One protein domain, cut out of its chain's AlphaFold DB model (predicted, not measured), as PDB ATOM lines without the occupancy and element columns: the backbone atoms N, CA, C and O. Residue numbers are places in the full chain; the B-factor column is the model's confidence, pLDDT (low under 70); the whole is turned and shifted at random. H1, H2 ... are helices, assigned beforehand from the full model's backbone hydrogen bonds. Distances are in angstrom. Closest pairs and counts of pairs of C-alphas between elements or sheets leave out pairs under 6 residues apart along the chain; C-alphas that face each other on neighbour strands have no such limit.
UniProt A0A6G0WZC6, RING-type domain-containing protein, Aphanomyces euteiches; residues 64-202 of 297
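What this domain is: This is residues 64 to 202 of the 297 residues of the protein "RING-type domain-containing protein" of Aphanomyces euteiches (UniProt A0A6G0WZC6). Two long helices, H4 and H5, form a hairpin that opens as a V, touching near the turn between them. H1 packs on H4 and the short H2 packs on H5, so that these two, touching each other, bridge the arms of the V; H3 packs on H2, farther out. The printed part has 139 residues with five named helices, H1 to H5 in that order, and no named strand; the class is all helix. The whole is compact, with a radius of gyration of the C-alphas of 14.9 A and spans of 40 by 35 by 32 A.

How they stand to each other: H4, residues 150 to 173, and H5, residues 178 to 201, are a helical hairpin at a shallow tilt of 30 degrees. They touch with residues 168 to 172 and 178 to 182 alone, the closest C-alphas being those of Leu 171 and Met 179, 5.5 A apart. H1, residues 83 to 98, touches H4 at Ala 84 and Phe 167, their closest C-alphas, 5.3 A apart, opposite ways at a shallow tilt of 34 degrees, only just short of steep. H2, residues 109 to 116, is the hub. It touches H5 at a steep tilt of 52 degrees, closest at the C-alphas of Leu 116 and Glu 186, 5.5 A, and H1 at a steep tilt of 50 degrees, closest at those of Cys 89 and Leu 113, 6.8 A. H3, residues 121 to 127, touches H2, closest at the C-alphas of Ala 114 and Pro 121, 5.1 A. H1 and H5 are apart, as are H2 and H4. Every O i to N i+4 pair is within hydrogen-bond range in H1, H2, H3 and H4; in H5 18 of 20 are.

Where its parts are: H4 runs 34.7 A from C-alpha 150 at (201.608, 147.817, 111.778), H5 34.2 A to C-alpha 201 at (182.701, 146.303, 109.109), with a kink of 25 degrees near residue 195. H1 spans 22.6 A, H2 10.7 A and H3 10.2 A.

The domain as a whole: The C-alphas farthest apart, Gln 174 and Gly 202, are 42.5 A apart. The printed part has no cut. The link from H3 to H4, 22 residues, is long. Residues 64 to 79 and 132 have pLDDT under 70.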
ATOM      1  N   SER A  64     175.149 123.766 101.101       36.16
ATOM      2  CA  SER A  64     174.209 124.369 102.063       36.16
ATOM      3  C   SER A  64     174.298 123.785 103.489       36.16
ATOM      4  O   SER A  64     173.407 123.972 104.312       36.16
ATOM      5  N   SER A  65     175.388 123.085 103.799       39.03
ATOM      6  CA  SER A  65     175.714 122.473 105.081       39.03
ATOM      7  C   SER A  65     177.142 122.867 105.485       39.03
ATOM      8  O   SER A  65     177.999 123.023 104.612       39.03
ATOM      9  N   PRO A  66     177.429 123.053 106.792       42.12
ATOM     10  CA  PRO A  66     178.776 123.382 107.246       42.12
ATOM     11  C   PRO A  66     179.751 122.334 106.699       42.12
ATOM     12  O   PRO A  66     179.451 121.140 106.811       42.12
ATOM     13  N   PRO A  67     180.893 122.737 106.106       46.03
ATOM     14  CA  PRO A  67     181.837 121.798 105.531       46.03
ATOM     15  C   PRO A  67     182.363 120.917 106.661       46.03
ATOM     16  O   PRO A  67     183.191 121.303 107.487       46.03
ATOM     17  N   ARG A  68     181.816 119.709 106.739       47.16
ATOM     18  CA  ARG A  68     182.378 118.639 107.543       47.16
ATOM     19  C   ARG A  68     183.694 118.304 106.855       47.16
ATOM     20  O   ARG A  68     183.660 117.978 105.671       47.16
ATOM     21  N   ALA A  69     184.821 118.434 107.564       48.78
ATOM     22  CA  ALA A  69     186.138 118.050 107.049       48.78
ATOM     23  C   ALA A  69     185.988 116.726 106.293       48.78
ATOM     24  O   ALA A  69     185.516 115.748 106.888       48.78
ATOM     25  N   ALA A  70     186.245 116.741 104.981       45.88
ATOM     26  CA  ALA A  70     185.906 115.616 104.124       45.88
ATOM     27  C   ALA A  70     186.569 114.353 104.704       45.88
ATOM     28  O   ALA A  70     187.781 114.361 104.952       45.88
ATOM     29  N   PRO A  71     185.808 113.286 105.006       39.38
ATOM     30  CA  PRO A  71     186.407 112.050 105.476       39.38
ATOM     31  C   PRO A  71     187.307 111.514 104.358       39.38
ATOM     32  O   PRO A  71     186.812 111.110 103.312       39.38
ATOM     33  N   GLY A  72     188.626 111.584 104.561       49.06
ATOM     34  CA  GLY A  72     189.627 111.157 103.578       49.06
ATOM     35  C   GLY A  72     190.694 112.190 103.202       49.06
ATOM     36  O   GLY A  72     191.545 111.864 102.383       49.06
ATOM     37  N   THR A  73     190.718 113.400 103.779       55.59
ATOM     38  CA  THR A  73     191.865 114.304 103.553       55.59
ATOM     39  C   THR A  73     193.138 113.721 104.182       55.59
ATOM     40  O   THR A  73     193.108 113.186 105.293       55.59
ATOM     41  N   ALA A  74     194.282 113.847 103.502       56.28
ATOM     42  CA  ALA A  74     195.582 113.390 104.015       56.28
ATOM     43  C   ALA A  74     195.984 114.066 105.349       56.28
ATOM     44  O   ALA A  74     196.804 113.553 106.110       56.28
ATOM     45  N   ALA A  75     195.396 115.224 105.672       57.00
ATOM     46  CA  ALA A  75     195.515 115.852 106.988       57.00
ATOM     47  C   ALA A  75     194.621 115.185 108.055       57.00
ATOM     48  O   ALA A  75     195.033 115.046 109.206       57.00
ATOM     49  N   ALA A  76     193.420 114.714 107.696       52.62
ATOM     50  CA  ALA A  76     192.512 114.025 108.618       52.62
ATOM     51  C   ALA A  76     192.982 112.611 109.008       52.62
ATOM     52  O   ALA A  76     192.616 112.128 110.080       52.62
ATOM     53  N   THR A  77     193.793 111.952 108.175       55.78
ATOM     54  CA  THR A  77     194.351 110.616 108.450       55.78
ATOM     55  C   THR A  77     195.670 110.649 109.228       55.78
ATOM     56  O   THR A  77     196.148 109.597 109.665       55.78
ATOM     57  N   ARG A  78     196.254 111.835 109.459       69.38
ATOM     58  CA  ARG A  78     197.547 111.963 110.138       69.38
ATOM     59  C   ARG A  78     197.460 111.794 111.647       69.38
ATOM     60  O   ARG A  78     196.701 112.468 112.349       69.38
ATOM     61  N   ARG A  79     198.290 110.868 112.137       64.38
ATOM     62  CA  ARG A  79     198.369 110.470 113.546       64.38
ATOM     63  C   ARG A  79     199.324 111.344 114.362       64.38
ATOM     64  O   ARG A  79     199.025 111.604 115.526       64.38
ATOM     65  N   SER A  80     200.425 111.810 113.773       79.25
ATOM     66  CA  SER A  80     201.377 112.730 114.405       79.25
ATOM     67  C   SER A  80     201.034 114.189 114.096       79.25
ATOM     68  O   SER A  80     200.350 114.494 113.117       79.25
ATOM     69  N   TRP A  81     201.457 115.079 114.990       85.81
ATOM     70  CA  TRP A  81     201.494 116.519 114.749       85.81
ATOM     71  C   TRP A  81     202.929 116.869 114.417       85.81
ATOM     72  O   TRP A  81     203.805 116.635 115.252       85.81
ATOM     73  N   ASP A  82     203.142 117.409 113.230       89.69
ATOM     74  CA  ASP A  82     204.457 117.899 112.845       89.69
ATOM     75  C   ASP A  82     204.740 119.225 113.565       89.69
ATOM     76  O   ASP A  82     203.825 119.937 113.990       89.69
ATOM     77  N   GLU A  83     206.016 119.567 113.723       92.88
ATOM     78  CA  GLU A  83     206.413 120.760 114.473       92.88
ATOM     79  C   GLU A  83     205.888 122.050 113.821       92.88
ATOM     80  O   GLU A  83     205.249 122.867 114.482       92.88
ATOM     81  N   ALA A  84     206.048 122.184 112.500       93.12
ATOM     82  CA  ALA A  84     205.524 123.323 111.741       93.12
ATOM     83  C   ALA A  84     203.993 123.428 111.836       93.12
ATOM     84  O   ALA A  84     203.452 124.520 111.989       93.12
ATOM     85  N   GLU A  85     203.291 122.292 111.800       93.88
ATOM     86  CA  GLU A  85     201.837 122.239 111.960       93.88
ATOM     87  C   GLU A  85     201.394 122.702 113.355       93.88
ATOM     88  O   GLU A  85     200.423 123.452 113.497       93.88
ATOM     89  N   ARG A  86     202.104 122.257 114.396       94.25
ATOM     90  CA  ARG A  86     201.840 122.630 115.787       94.25
ATOM     91  C   ARG A  86     202.025 124.130 115.992       94.25
ATOM     92  O   ARG A  86     201.120 124.777 116.516       94.25
ATOM     93  N   GLU A  87     203.153 124.675 115.553       96.56
ATOM     94  CA  GLU A  87     203.460 126.103 115.665       96.56
ATOM     95  C   GLU A  87     202.493 126.960 114.836       96.56
ATOM     96  O   GLU A  87     201.994 127.977 115.320       96.56
ATOM     97  N   TYR A  88     202.126 126.513 113.628       97.12
ATOM     98  CA  TYR A  88     201.093 127.165 112.817       97.12
ATOM     99  C   TYR A  88     199.748 127.232 113.559       97.12
ATOM    100  O   TYR A  88     199.129 128.293 113.649       97.12
ATOM    101  N   CYS A  89     199.317 126.115 114.156       96.12
ATOM    102  CA  CYS A  89     198.084 126.043 114.940       96.12
ATOM    103  C   CYS A  89     198.112 126.961 116.172       96.12
ATOM    104  O   CYS A  89     197.104 127.599 116.481       96.12
ATOM    105  N   MET A  90     199.240 127.018 116.885       96.00
ATOM    106  CA  MET A  90     199.409 127.884 118.056       96.00
ATOM    107  C   MET A  90     199.315 129.360 117.669       96.00
ATOM    108  O   MET A  90     198.551 130.105 118.278       96.00
ATOM    109  N   LEU A  91     200.002 129.765 116.599       97.19
ATOM    110  CA  LEU A  91     199.960 131.142 116.116       97.19
ATOM    111  C   LEU A  91     198.558 131.547 115.635       97.19
ATOM    112  O   LEU A  91     198.101 132.651 115.937       97.19
ATOM    113  N   LEU A  92     197.840 130.652 114.945       96.81
ATOM    114  CA  LEU A  92     196.433 130.868 114.589       96.81
ATOM    115  C   LEU A  92     195.551 131.056 115.825       96.81
ATOM    116  O   LEU A  92     194.693 131.936 115.836       96.81
ATOM    117  N   MET A  93     195.753 130.241 116.862       95.38
ATOM    118  CA  MET A  93     195.012 130.360 118.114       95.38
ATOM    119  C   MET A  93     195.276 131.704 118.802       95.38
ATOM    120  O   MET A  93     194.337 132.307 119.322       95.38
ATOM    121  N   ASP A  94     196.516 132.184 118.794       95.00
ATOM    122  CA  ASP A  94     196.858 133.478 119.382       95.00
ATOM    123  C   ASP A  94     196.217 134.633 118.612       95.00
ATOM    124  O   ASP A  94     195.590 135.490 119.226       95.00
ATOM    125  N   LEU A  95     196.314 134.637 117.278       95.38
ATOM    126  CA  LEU A  95     195.674 135.655 116.429       95.38
ATOM    127  C   LEU A  95     194.146 135.642 116.572       95.38
ATOM    128  O   LEU A  95     193.499 136.688 116.577       95.38
ATOM    129  N   PHE A  96     193.560 134.454 116.733       95.44
ATOM    130  CA  PHE A  96     192.132 134.303 116.986       95.44
ATOM    131  C   PHE A  96     191.723 134.917 118.330       95.44
ATOM    132  O   PHE A  96     190.724 135.625 118.397       95.44
ATOM    133  N   LYS A  97     192.479 134.660 119.404       93.50
ATOM    134  CA  LYS A  97     192.206 135.230 120.735       93.50
ATOM    135  C   LYS A  97     192.450 136.738 120.784       93.50
ATOM    136  O   LYS A  97     191.765 137.434 121.520       93.50
ATOM    137  N   GLU A  98     193.419 137.219 120.009       93.31
ATOM    138  CA  GLU A  98     193.734 138.641 119.850       93.31
ATOM    139  C   GLU A  98     192.634 139.398 119.084       93.31
ATOM    140  O   GLU A  98     192.512 140.611 119.232       93.31
ATOM    141  N   GLY A  99     191.808 138.698 118.299       94.56
ATOM    142  CA  GLY A  99     190.745 139.311 117.501       94.56
ATOM    143  C   GLY A  99     191.254 140.038 116.256       94.56
ATOM    144  O   GLY A  99     190.563 140.911 115.737       94.56
ATOM    145  N   SER A 100     192.448 139.689 115.768       92.88
ATOM    146  CA  SER A 100     193.125 140.385 114.662       92.88
ATOM    147  C   SER A 100     192.846 139.786 113.275       92.88
ATOM    148  O   SER A 100     193.514 140.128 112.302       92.88
ATOM    149  N   LEU A 101     191.942 138.811 113.174       95.06
ATOM    150  CA  LEU A 101     191.599 138.128 111.925       95.06
ATOM    151  C   LEU A 101     190.285 138.684 111.333       95.06
ATOM    152  O   LEU A 101     189.346 138.996 112.068       95.06
ATOM    153  N   PRO A 102     190.138 138.752 110.004       95.12
ATOM    154  CA  PRO A 102     188.900 139.194 109.363       95.12
ATOM    155  C   PRO A 102     187.876 138.049 109.324       95.12
ATOM    156  O   PRO A 102     187.572 137.482 108.273       95.12
ATOM    157  N   LEU A 103     187.403 137.643 110.502       95.12
ATOM    158  CA  LEU A 103     186.449 136.553 110.693       95.12
ATOM    159  C   LEU A 103     185.107 137.085 111.179       95.12
ATOM    160  O   LEU A 103     185.030 138.099 111.873       95.12
ATOM    161  N   LYS A 104     184.038 136.347 110.875       91.12
ATOM    162  CA  LYS A 104     182.715 136.640 111.420       91.12
ATOM    163  C   LYS A 104     182.709 136.471 112.946       91.12
ATOM    164  O   LYS A 104     183.171 135.458 113.475       91.12
ATOM    165  N   SER A 105     182.113 137.425 113.659       90.44
ATOM    166  CA  SER A 105     181.892 137.311 115.105       90.44
ATOM    167  C   SER A 105     181.069 136.066 115.456       90.44
ATOM    168  O   SER A 105     180.142 135.685 114.738       90.44
ATOM    169  N   GLY A 106     181.406 135.422 116.572       91.50
ATOM    170  CA  GLY A 106     180.725 134.218 117.053       91.50
ATOM    171  C   GLY A 106     181.249 132.898 116.477       91.50
ATOM    172  O   GLY A 106     180.785 131.838 116.891       91.50
ATOM    173  N   MET A 107     182.235 132.917 115.573       93.06
ATOM    174  CA  MET A 107     182.932 131.692 115.166       93.06
ATOM    175  C   MET A 107     183.571 130.989 116.366       93.06
ATOM    176  O   MET A 107     184.125 131.644 117.238       93.06
ATOM    177  N   HIS A 108     183.564 129.658 116.402       93.88
ATOM    178  CA  HIS A 108     184.239 128.911 117.466       93.88
ATOM    179  C   HIS A 108     185.704 128.636 117.118       93.88
ATOM    180  O   HIS A 108     186.005 128.216 115.994       93.88
ATOM    181  N   LEU A 109     186.605 128.776 118.096       94.06
ATOM    182  CA  LEU A 109     188.043 128.543 117.908       94.06
ATOM    183  C   LEU A 109     188.319 127.144 117.347       94.06
ATOM    184  O   LEU A 109     188.976 126.995 116.319       94.06
ATOM    185  N   ARG A 110     187.746 126.108 117.976       94.06
ATOM    186  CA  ARG A 110     187.929 124.717 117.536       94.06
ATOM    187  C   ARG A 110     187.548 124.500 116.070       94.06
ATOM    188  O   ARG A 110     188.274 123.816 115.355       94.06
ATOM    189  N   GLN A 111     186.406 125.040 115.644       92.50
ATOM    190  CA  GLN A 111     185.927 124.872 114.270       92.50
ATOM    191  C   GLN A 111     186.831 125.620 113.287       92.50
ATOM    192  O   GLN A 111     187.166 125.088 112.236       92.50
ATOM    193  N   THR A 112     187.268 126.822 113.657       94.38
ATOM    194  CA  THR A 112     188.162 127.654 112.844       94.38
ATOM    195  C   THR A 112     189.498 126.958 112.589       94.38
ATOM    196  O   THR A 112     189.897 126.796 111.439       94.38
ATOM    197  N   LEU A 113     190.144 126.455 113.648       94.75
ATOM    198  CA  LEU A 113     191.399 125.706 113.532       94.75
ATOM    199  C   LEU A 113     191.230 124.434 112.695       94.75
ATOM    200  O   LEU A 113     192.074 124.129 111.861       94.75
ATOM    201  N   ALA A 114     190.129 123.703 112.890       93.00
ATOM    202  CA  ALA A 114     189.853 122.484 112.140       93.00
ATOM    203  C   ALA A 114     189.734 122.738 110.629       93.00
ATOM    204  O   ALA A 114     190.263 121.954 109.847       93.00
ATOM    205  N   MET A 115     189.092 123.838 110.220       92.38
ATOM    206  CA  MET A 115     188.972 124.211 108.806       92.38
ATOM    207  C   MET A 115     190.310 124.672 108.215       92.38
ATOM    208  O   MET A 115     190.697 124.178 107.163       92.38
ATOM    209  N   LEU A 116     191.056 125.537 108.914       93.31
ATOM    210  CA  LEU A 116     192.363 126.035 108.452       93.31
ATOM    211  C   LEU A 116     193.444 124.944 108.375       93.31
ATOM    212  O   LEU A 116     194.350 125.020 107.548       93.31
ATOM    213  N   LEU A 117     193.344 123.918 109.222       92.56
ATOM    214  CA  LEU A 117     194.201 122.727 109.196       92.56
ATOM    215  C   LEU A 117     193.588 121.568 108.385       92.56
ATOM    216  O   LEU A 117     194.153 120.475 108.377       92.56
ATOM    217  N   ASN A 118     192.423 121.780 107.757       90.62
ATOM    218  CA  ASN A 118     191.628 120.790 107.015       90.62
ATOM    219  C   ASN A 118     191.542 119.410 107.702       90.62
ATOM    220  O   ASN A 118     191.751 118.352 107.096       90.62
ATOM    221  N   CYS A 119     191.272 119.415 109.005       89.38
ATOM    222  CA  CYS A 119     191.239 118.218 109.831       89.38
ATOM    223  C   CYS A 119     189.927 118.104 110.615       89.38
ATOM    224  O   CYS A 119     189.110 119.020 110.678       89.38
ATOM    225  N   ASN A 120     189.701 116.943 111.234       88.38
ATOM    226  CA  ASN A 120     188.519 116.740 112.064       88.38
ATOM    227  C   ASN A 120     188.625 117.561 113.375       88.38
ATOM    228  O   ASN A 120     189.653 117.460 114.048       88.38
ATOM    229  N   PRO A 121     187.570 118.276 113.821       88.81
ATOM    230  CA  PRO A 121     187.565 119.016 115.091       88.81
ATOM    231  C   PRO A 121     187.999 118.205 116.321       88.81
ATOM    232  O   PRO A 121     188.574 118.752 117.264       88.81
ATOM    233  N   MET A 122     187.773 116.888 116.321       87.38
ATOM    234  CA  MET A 122     188.246 115.995 117.379       87.38
ATOM    235  C   MET A 122     189.771 115.921 117.456       87.38
ATOM    236  O   MET A 122     190.293 115.703 118.544       87.38
ATOM    237  N   ARG A 123     190.496 116.094 116.345       88.69
ATOM    238  CA  ARG A 123     191.966 116.131 116.336       88.69
ATOM    239  C   ARG A 123     192.475 117.322 117.145       88.69
ATOM    240  O   ARG A 123     193.369 117.144 117.969       88.69
ATOM    241  N   ILE A 124     191.827 118.479 116.992       90.56
ATOM    242  CA  ILE A 124     192.097 119.681 117.792       90.56
ATOM    243  C   ILE A 124     191.803 119.403 119.271       90.56
ATOM    244  O   ILE A 124     192.691 119.526 120.108       90.56
ATOM    245  N   THR A 125     190.595 118.926 119.604       88.88
ATOM    246  CA  THR A 125     190.239 118.625 121.004       88.88
ATOM    247  C   THR A 125     191.161 117.575 121.629       88.88
ATOM    248  O   THR A 125     191.524 117.704 122.792       88.88
ATOM    249  N   LYS A 126     191.582 116.547 120.881       87.62
ATOM    250  CA  LYS A 126     192.503 115.513 121.381       87.62
ATOM    251  C   LYS A 126     193.914 116.043 121.631       87.62
ATOM    252  O   LYS A 126     194.551 115.561 122.561       87.62
ATOM    253  N   LYS A 127     194.401 116.990 120.821       88.62
ATOM    254  CA  LYS A 127     195.728 117.598 120.994       88.62
ATOM    255  C   LYS A 127     195.764 118.540 122.193       88.62
ATOM    256  O   LYS A 127     196.718 118.517 122.959       88.62
ATOM    257  N   PHE A 128     194.700 119.309 122.377       86.31
ATOM    258  CA  PHE A 128     194.615 120.369 123.376       86.31
ATOM    259  C   PHE A 128     193.634 120.028 124.502       86.31
ATOM    260  O   PHE A 128     192.931 120.900 125.001       86.31
ATOM    261  N   LYS A 129     193.572 118.755 124.917       80.62
ATOM    262  CA  LYS A 129     192.637 118.287 125.961       80.62
ATOM    263  C   LYS A 129     192.719 119.088 127.261       80.62
ATOM    264  O   LYS A 129     191.721 119.207 127.946       80.62
ATOM    265  N   GLN A 130     193.892 119.626 127.591       76.94
ATOM    266  CA  GLN A 130     194.098 120.425 128.803       76.94
ATOM    267  C   GLN A 130     193.492 121.839 128.702       76.94
ATOM    268  O   GLN A 130     193.307 122.506 129.712       76.94
ATOM    269  N   GLN A 131     193.155 122.304 127.496       78.12
ATOM    270  CA  GLN A 131     192.446 123.562 127.268       78.12
ATOM    271  C   GLN A 131     190.941 123.284 127.131       78.12
ATOM    272  O   GLN A 131     190.364 123.371 126.047       78.12
ATOM    273  N   ASP A 132     190.292 122.980 128.258       63.16
ATOM    274  CA  ASP A 132     188.877 122.566 128.359       63.16
ATOM    275  C   ASP A 132     187.849 123.554 127.762       63.16
ATOM    276  O   ASP A 132     186.660 123.253 127.632       63.16
ATOM    277  N   GLN A 133     188.281 124.751 127.361       76.44
ATOM    278  CA  GLN A 133     187.414 125.817 126.862       76.44
ATOM    279  C   GLN A 133     187.495 126.061 125.349       76.44
ATOM    280  O   GLN A 133     186.762 126.912 124.847       76.44
ATOM    281  N   LEU A 134     188.279 125.290 124.583       80.62
ATOM    282  CA  LEU A 134     188.423 125.497 123.129       80.62
ATOM    283  C   LEU A 134     187.099 125.511 122.348       80.62
ATOM    284  O   LEU A 134     186.969 126.207 121.343       80.62
ATOM    285  N   GLY A 135     186.119 124.710 122.774       76.81
ATOM    286  CA  GLY A 135     184.797 124.667 122.141       76.81
ATOM    287  C   GLY A 135     183.885 125.835 122.529       76.81
ATOM    288  O   GLY A 135     182.973 126.161 121.779       76.81
ATOM    289  N   LYS A 136     184.135 126.463 123.684       84.00
ATOM    290  CA  LYS A 136     183.342 127.577 124.225       84.00
ATOM    291  C   LYS A 136     183.879 128.937 123.780       84.00
ATOM    292  O   LYS A 136     183.134 129.907 123.789       84.00
ATOM    293  N   GLN A 137     185.149 129.000 123.382       90.44
ATOM    294  CA  GLN A 137     185.785 130.217 122.892       90.44
ATOM    295  C   GLN A 137     185.189 130.640 121.548       90.44
ATOM    296  O   GLN A 137     185.327 129.935 120.541       90.44
ATOM    297  N   THR A 138     184.527 131.792 121.562       94.44
ATOM    298  CA  THR A 138     183.963 132.458 120.393       94.44
ATOM    299  C   THR A 138     184.856 133.608 119.944       94.44
ATOM    300  O   THR A 138     185.560 134.223 120.743       94.44
ATOM    301  N   TYR A 139     184.838 133.879 118.646       95.19
ATOM    302  CA  TYR A 139     185.588 134.958 118.035       95.19
ATOM    303  C   TYR A 139     184.899 136.302 118.247       95.19
ATOM    304  O   TYR A 139     183.686 136.414 118.038       95.19
ATOM    305  N   SER A 140     185.689 137.327 118.557       93.81
ATOM    306  CA  SER A 140     185.294 138.729 118.477       93.81
ATOM    307  C   SER A 140     186.387 139.494 117.745       93.81
ATOM    308  O   SER A 140     187.561 139.356 118.078       93.81
ATOM    309  N   TYR A 141     186.004 140.292 116.751       94.56
ATOM    310  CA  TYR A 141     186.949 141.147 116.041       94.56
ATOM    311  C   TYR A 141     187.342 142.354 116.898       94.56
ATOM    312  O   TYR A 141     186.490 142.982 117.531       94.56
ATOM    313  N   HIS A 142     188.628 142.690 116.879       91.94
ATOM    314  CA  HIS A 142     189.202 143.852 117.538       91.94
ATOM    315  C   HIS A 142     190.028 144.631 116.503       91.94
ATOM    316  O   HIS A 142     191.094 144.156 116.126       91.94
ATOM    317  N   PRO A 143     189.562 145.810 116.038       81.81
ATOM    318  CA  PRO A 143     190.259 146.594 115.010       81.81
ATOM    319  C   PRO A 143     191.681 146.999 115.407       81.81
ATOM    320  O   PRO A 143     192.575 147.067 114.573       81.81
ATOM    321  N   THR A 144     191.899 147.249 116.697       79.56
ATOM    322  CA  THR A 144     193.212 147.609 117.234       79.56
ATOM    323  C   THR A 144     193.425 146.850 118.541       79.56
ATOM    324  O   THR A 144     193.138 147.373 119.621       79.56
ATOM    325  N   PRO A 145     193.862 145.579 118.476       76.94
ATOM    326  CA  PRO A 145     194.163 144.800 119.670       76.94
ATOM    327  C   PRO A 145     195.218 145.503 120.536       76.94
ATOM    328  O   PRO A 145     196.031 146.284 120.042       76.94
ATOM    329  N   ALA A 146     195.234 145.239 121.843       70.69
ATOM    330  CA  ALA A 146     196.168 145.899 122.755       70.69
ATOM    331  C   ALA A 146     197.636 145.677 122.325       70.69
ATOM    332  O   ALA A 146     198.121 144.545 122.224       70.69
ATOM    333  N   GLY A 147     198.350 146.774 122.052       76.44
ATOM    334  CA  GLY A 147     199.729 146.732 121.556       76.44
ATOM    335  C   GLY A 147     199.865 146.270 120.099       76.44
ATOM    336  O   GLY A 147     200.954 145.845 119.697       76.44
ATOM    337  N   ALA A 148     198.786 146.302 119.315       81.44
ATOM    338  CA  ALA A 148     198.842 146.114 117.875       81.44
ATOM    339  C   ALA A 148     199.422 147.368 117.216       81.44
ATOM    340  O   ALA A 148     198.945 148.482 117.405       81.44
ATOM    341  N   ASN A 149     200.477 147.171 116.438       91.69
ATOM    342  CA  ASN A 149     201.021 148.174 115.537       91.69
ATOM    343  C   ASN A 149     201.308 147.502 114.194       91.69
ATOM    344  O   ASN A 149     201.468 146.276 114.130       91.69
ATOM    345  N   TYR A 150     201.412 148.310 113.139       92.88
ATOM    346  CA  TYR A 150     201.608 147.817 111.778       92.88
ATOM    347  C   TYR A 150     202.810 146.863 111.671       92.88
ATOM    348  O   TYR A 150     202.704 145.768 111.124       92.88
ATOM    349  N   LYS A 151     203.948 147.211 112.289       94.50
ATOM    350  CA  LYS A 151     205.172 146.393 112.253       94.50
ATOM    351  C   LYS A 151     204.967 145.008 112.878       94.50
ATOM    352  O   LYS A 151     205.369 144.004 112.289       94.50
ATOM    353  N   ARG A 152     204.334 144.939 114.054       94.12
ATOM    354  CA  ARG A 152     204.012 143.685 114.754       94.12
ATOM    355  C   ARG A 152     203.041 142.843 113.933       94.12
ATOM    356  O   ARG A 152     203.252 141.638 113.820       94.12
ATOM    357  N   HIS A 153     202.023 143.468 113.342       94.25
ATOM    358  CA  HIS A 153     201.078 142.794 112.453       94.25
ATOM    359  C   HIS A 153     201.793 142.160 111.260       94.25
ATOM    360  O   HIS A 153     201.735 140.943 111.098       94.25
ATOM    361  N   VAL A 154     202.558 142.939 110.490       95.94
ATOM    362  CA  VAL A 154     203.310 142.430 109.331       95.94
ATOM    363  C   VAL A 154     204.235 141.277 109.730       95.94
ATOM    364  O   VAL A 154     204.278 140.257 109.039       95.94
ATOM    365  N   GLN A 155     204.935 141.393 110.862       96.44
ATOM    366  CA  GLN A 155     205.808 140.332 111.366       96.44
ATOM    367  C   GLN A 155     205.032 139.048 111.683       96.44
ATOM    368  O   GLN A 155     205.428 137.964 111.252       96.44
ATOM    369  N   ARG A 156     203.900 139.161 112.389       96.31
ATOM    370  CA  ARG A 156     203.033 138.023 112.731       96.31
ATOM    371  C   ARG A 156     202.462 137.361 111.475       96.31
ATOM    372  O   ARG A 156     202.467 136.137 111.384       96.31
ATOM    373  N   GLN A 157     202.039 138.141 110.478       97.12
ATOM    374  CA  GLN A 157     201.507 137.612 109.217       97.12
ATOM    375  C   GLN A 157     202.580 136.926 108.358       97.12
ATOM    376  O   GLN A 157     202.302 135.902 107.727       97.12
ATOM    377  N   LYS A 158     203.818 137.439 108.360       97.94
ATOM    378  CA  LYS A 158     204.975 136.770 107.740       97.94
ATOM    379  C   LYS A 158     205.301 135.454 108.440       97.94
ATOM    380  O   LYS A 158     205.418 134.436 107.765       97.94
ATOM    381  N   GLN A 159     205.370 135.451 109.772       97.81
ATOM    382  CA  GLN A 159     205.608 134.237 110.556       97.81
ATOM    383  C   GLN A 159     204.524 133.183 110.301       97.81
ATOM    384  O   GLN A 159     204.837 132.019 110.067       97.81
ATOM    385  N   LEU A 160     203.253 133.594 110.276       97.62
ATOM    386  CA  LEU A 160     202.131 132.710 109.977       97.62
ATOM    387  C   LEU A 160     202.248 132.097 108.579       97.62
ATOM    388  O   LEU A 160     202.044 130.899 108.414       97.62
ATOM    389  N   THR A 161     202.618 132.906 107.588       97.62
ATOM    390  CA  THR A 161     202.817 132.458 106.202       97.62
ATOM    391  C   THR A 161     203.991 131.487 106.087       97.62
ATOM    392  O   THR A 161     203.858 130.453 105.449       97.62
ATOM    393  N   MET A 162     205.106 131.760 106.766       97.75
ATOM    394  CA  MET A 162     206.268 130.867 106.808       97.75
ATOM    395  C   MET A 162     205.924 129.505 107.430       97.75
ATOM    396  O   MET A 162     206.269 128.464 106.872       97.75
ATOM    397  N   LEU A 163     205.220 129.500 108.566       97.62
ATOM    398  CA  LEU A 163     204.785 128.269 109.234       97.62
ATOM    399  C   LEU A 163     203.793 127.481 108.375       97.62
ATOM    400  O   LEU A 163     203.926 126.264 108.247       97.62
ATOM    401  N   ARG A 164     202.846 128.178 107.737       95.81
ATOM    402  CA  ARG A 164     201.920 127.585 106.769       95.81
ATOM    403  C   ARG A 164     202.671 126.928 105.615       95.81
ATOM    404  O   ARG A 164     202.406 125.772 105.305       95.81
ATOM    405  N   ASP A 165     203.593 127.646 104.983       95.19
ATOM    406  CA  ASP A 165     204.305 127.157 103.804       95.19
ATOM    407  C   ASP A 165     205.202 125.958 104.164       95.19
ATOM    408  O   ASP A 165     205.241 124.977 103.421       95.19
ATOM    409  N   SER A 166     205.831 125.971 105.348       95.06
ATOM    410  CA  SER A 166     206.579 124.827 105.896       95.06
ATOM    411  C   SER A 166     205.678 123.611 106.136       95.06
ATOM    412  O   SER A 166     205.986 122.500 105.694       95.06
ATOM    413  N   PHE A 167     204.510 123.819 106.750       93.69
ATOM    414  CA  PHE A 167     203.512 122.768 106.920       93.69
ATOM    415  C   PHE A 167     203.054 122.207 105.567       93.69
ATOM    416  O   PHE A 167     203.009 120.994 105.395       93.69
ATOM    417  N   TYR A 168     202.773 123.063 104.583       92.38
ATOM    418  CA  TYR A 168     202.327 122.661 103.244       92.38
ATOM    419  C   TYR A 168     203.399 121.883 102.486       92.38
ATOM    420  O   TYR A 168     203.090 120.896 101.812       92.38
ATOM    421  N   TRP A 169     204.661 122.277 102.638       91.06
ATOM    422  CA  TRP A 169     205.795 121.559 102.073       91.06
ATOM    423  C   TRP A 169     205.889 120.128 102.604       91.06
ATOM    424  O   TRP A 169     206.039 119.191 101.820       91.06
ATOM    425  N   GLN A 170     205.704 119.931 103.912       89.69
ATOM    426  CA  GLN A 170     205.672 118.591 104.511       89.69
ATOM    427  C   GLN A 170     204.573 117.711 103.896       89.69
ATOM    428  O   GLN A 170     204.759 116.504 103.758       89.69
ATOM    429  N   LEU A 171     203.452 118.301 103.467       88.19
ATOM    430  CA  LEU A 171     202.348 117.555 102.844       88.19
ATOM    431  C   LEU A 171     202.701 117.134 101.436       88.19
ATOM    432  O   LEU A 171     202.400 116.017 101.033       88.19
ATOM    433  N   LYS A 172     203.357 118.036 100.703       88.38
ATOM    434  CA  LYS A 172     203.844 117.756  99.359       88.38
ATOM    435  C   LYS A 172     204.836 116.595  99.371       88.38
ATOM    436  O   LYS A 172     204.762 115.733  98.503       88.38
ATOM    437  N   MET A 173     205.712 116.531 100.377       85.69
ATOM    438  CA  MET A 173     206.665 115.424 100.540       85.69
ATOM    439  C   MET A 173     205.985 114.073 100.806       85.69
ATOM    440  O   MET A 173     206.534 113.038 100.445       85.69
ATOM    441  N   GLN A 174     204.787 114.063 101.396       79.69
ATOM    442  CA  GLN A 174     204.005 112.837 101.606       79.69
ATOM    443  C   GLN A 174     203.326 112.336 100.316       79.69
ATOM    444  O   GLN A 174     202.835 111.208 100.284       79.69
ATOM    445  N   GLY A 175     203.336 113.144  99.250       79.12
ATOM    446  CA  GLY A 175     202.783 112.820  97.939       79.12
ATOM    447  C   GLY A 175     201.278 113.081  97.800       79.12
ATOM    448  O   GLY A 175     200.573 113.441  98.744       79.12
ATOM    449  N   GLY A 176     200.779 112.894  96.575       83.25
ATOM    450  CA  GLY A 176     199.377 113.128  96.218       83.25
ATOM    451  C   GLY A 176     199.017 114.611  96.087       83.25
ATOM    452  O   GLY A 176     199.884 115.462  95.932       83.25
ATOM    453  N   ASN A 177     197.719 114.911  96.154       84.69
ATOM    454  CA  ASN A 177     197.157 116.263  96.045       84.69
ATOM    455  C   ASN A 177     196.897 116.921  97.416       84.69
ATOM    456  O   ASN A 177     196.050 117.806  97.551       84.69
ATOM    457  N   ALA A 178     197.561 116.436  98.471       86.06
ATOM    458  CA  ALA A 178     197.299 116.853  99.845       86.06
ATOM    459  C   ALA A 178     197.556 118.351 100.058       86.06
ATOM    460  O   ALA A 178     196.791 119.014 100.759       86.06
ATOM    461  N   MET A 179     198.619 118.879  99.447       89.06
ATOM    462  CA  MET A 179     198.956 120.299  99.500       89.06
ATOM    463  C   MET A 179     197.895 121.141  98.783       89.06
ATOM    464  O   MET A 179     197.415 122.124  99.344       89.06
ATOM    465  N   GLU A 180     197.494 120.750  97.573       88.00
ATOM    466  CA  GLU A 180     196.490 121.458  96.776       88.00
ATOM    467  C   GLU A 180     195.142 121.486  97.496       88.00
ATOM    468  O   GLU A 180     194.545 122.549  97.633       88.00
ATOM    469  N   MET A 181     194.705 120.355  98.061       86.44
ATOM    470  CA  MET A 181     193.474 120.290  98.853       86.44
ATOM    471  C   MET A 181     193.509 121.202 100.085       86.44
ATOM    472  O   MET A 181     192.477 121.735 100.484       86.44
ATOM    473  N   MET A 182     194.673 121.368 100.717       90.25
ATOM    474  CA  MET A 182     194.834 122.286 101.850       90.25
ATOM    475  C   MET A 182     194.774 123.744 101.418       90.25
ATOM    476  O   MET A 182     194.085 124.527 102.067       90.25
ATOM    477  N   ARG A 183     195.453 124.091 100.319       90.62
ATOM    478  CA  ARG A 183     195.407 125.439  99.740       90.62
ATOM    479  C   ARG A 183     193.988 125.806  99.320       90.62
ATOM    480  O   ARG A 183     193.516 126.879  99.676       90.62
ATOM    481  N   GLU A 184     193.287 124.899  98.636       88.00
ATOM    482  CA  GLU A 184     191.879 125.082  98.259       88.00
ATOM    483  C   GLU A 184     190.994 125.287  99.496       88.00
ATOM    484  O   GLU A 184     190.250 126.263  99.557       88.00
ATOM    485  N   ALA A 185     191.121 124.431 100.518       89.69
ATOM    486  CA  ALA A 185     190.331 124.549 101.743       89.69
ATOM    487  C   ALA A 185     190.597 125.860 102.509       89.69
ATOM    488  O   ALA A 185     189.660 126.460 103.039       89.69
ATOM    489  N   GLU A 186     191.851 126.322 102.567       92.25
ATOM    490  CA  GLU A 186     192.195 127.610 103.180       92.25
ATOM    491  C   GLU A 186     191.591 128.783 102.390       92.25
ATOM    492  O   GLU A 186     191.015 129.694 102.990       92.25
ATOM    493  N   VAL A 187     191.691 128.765 101.058       90.94
ATOM    494  CA  VAL A 187     191.122 129.806 100.186       90.94
ATOM    495  C   VAL A 187     189.605 129.877 100.335       90.94
ATOM    496  O   VAL A 187     189.075 130.962 100.580       90.94
ATOM    497  N   ASP A 188     188.912 128.738 100.265       88.56
ATOM    498  CA  ASP A 188     187.457 128.658 100.444       88.56
ATOM    499  C   ASP A 188     187.035 129.182 101.826       88.56
ATOM    500  O   ASP A 188     186.063 129.937 101.951       88.56
ATOM    501  N   PHE A 189     187.788 128.827 102.872       93.44
ATOM    502  CA  PHE A 189     187.554 129.335 104.219       93.44
ATOM    503  C   PHE A 189     187.652 130.864 104.265       93.44
ATOM    504  O   PHE A 189     186.711 131.525 104.713       93.44
ATOM    505  N   TRP A 190     188.756 131.444 103.791       94.62
ATOM    506  CA  TRP A 190     188.951 132.889 103.868       94.62
ATOM    507  C   TRP A 190     187.985 133.666 102.978       94.62
ATOM    508  O   TRP A 190     187.508 134.711 103.412       94.62
ATOM    509  N   LEU A 191     187.648 133.156 101.788       91.44
ATOM    510  CA  LEU A 191     186.645 133.761 100.909       91.44
ATOM    511  C   LEU A 191     185.254 133.781 101.559       91.44
ATOM    512  O   LEU A 191     184.540 134.778 101.485       91.44
ATOM    513  N   SER A 192     184.876 132.710 102.255       89.62
ATOM    514  CA  SER A 192     183.620 132.668 103.007       89.62
ATOM    515  C   SER A 192     183.566 133.702 104.126       89.62
ATOM    516  O   SER A 192     182.568 134.409 104.304       89.62
ATOM    517  N   GLN A 193     184.652 133.786 104.896       93.44
ATOM    518  CA  GLN A 193     184.705 134.652 106.064       93.44
ATOM    519  C   GLN A 193     184.799 136.121 105.678       93.44
ATOM    520  O   GLN A 193     184.094 136.934 106.274       93.44
ATOM    521  N   ILE A 194     185.585 136.458 104.651       94.12
ATOM    522  CA  ILE A 194     185.786 137.850 104.249       94.12
ATOM    523  C   ILE A 194     184.494 138.498 103.752       94.12
ATOM    524  O   ILE A 194     184.263 139.655 104.069       94.12
ATOM    525  N   VAL A 195     183.609 137.767 103.064       91.94
ATOM    526  CA  VAL A 195     182.310 138.311 102.623       91.94
ATOM    527  C   VAL A 195     181.443 138.699 103.823       91.94
ATOM    528  O   VAL A 195     180.915 139.808 103.888       91.94
ATOM    529  N   SER A 196     181.325 137.799 104.806       91.62
ATOM    530  CA  SER A 196     180.545 138.064 106.024       91.62
ATOM    531  C   SER A 196     181.165 139.178 106.869       91.62
ATOM    532  O   SER A 196     180.450 140.005 107.428       91.62
ATOM    533  N   PHE A 197     182.493 139.191 106.972       95.69
ATOM    534  CA  PHE A 197     183.242 140.187 107.723       95.69
ATOM    535  C   PHE A 197     183.149 141.574 107.080       95.69
ATOM    536  O   PHE A 197     182.824 142.530 107.775       95.69
ATOM    537  N   ALA A 198     183.352 141.676 105.763       95.00
ATOM    538  CA  ALA A 198     183.288 142.928 105.014       95.00
ATOM    539  C   ALA A 198     181.939 143.628 105.216       95.00
ATOM    540  O   ALA A 198     181.898 144.805 105.566       95.00
ATOM    541  N   SER A 199     180.841 142.872 105.123       93.19
ATOM    542  CA  SER A 199     179.505 143.394 105.419       93.19
ATOM    543  C   SER A 199     179.364 143.898 106.859       93.19
ATOM    544  O   SER A 199     178.659 144.878 107.078       93.19
ATOM    545  N   ALA A 200     179.998 143.247 107.839       93.75
ATOM    546  CA  ALA A 200     179.902 143.629 109.248       93.75
ATOM    547  C   ALA A 200     180.710 144.895 109.585       93.75
ATOM    548  O   ALA A 200     180.301 145.656 110.458       93.75
ATOM    549  N   VAL A 201     181.834 145.125 108.900       94.81
ATOM    550  CA  VAL A 201     182.701 146.303 109.109       94.81
ATOM    551  C   VAL A 201     182.423 147.450 108.131       94.81
ATOM    552  O   VAL A 201     183.132 148.451 108.150       94.81
ATOM    553  N   GLY A 202     181.406 147.320 107.273       94.56
ATOM    554  CA  GLY A 202     181.039 148.344 106.290       94.56
ATOM    555  C   GLY A 202     182.003 148.457 105.103       94.56
ATOM    556  O   GLY A 202     182.039 149.488 104.442       94.56
TER     557      GLY A 202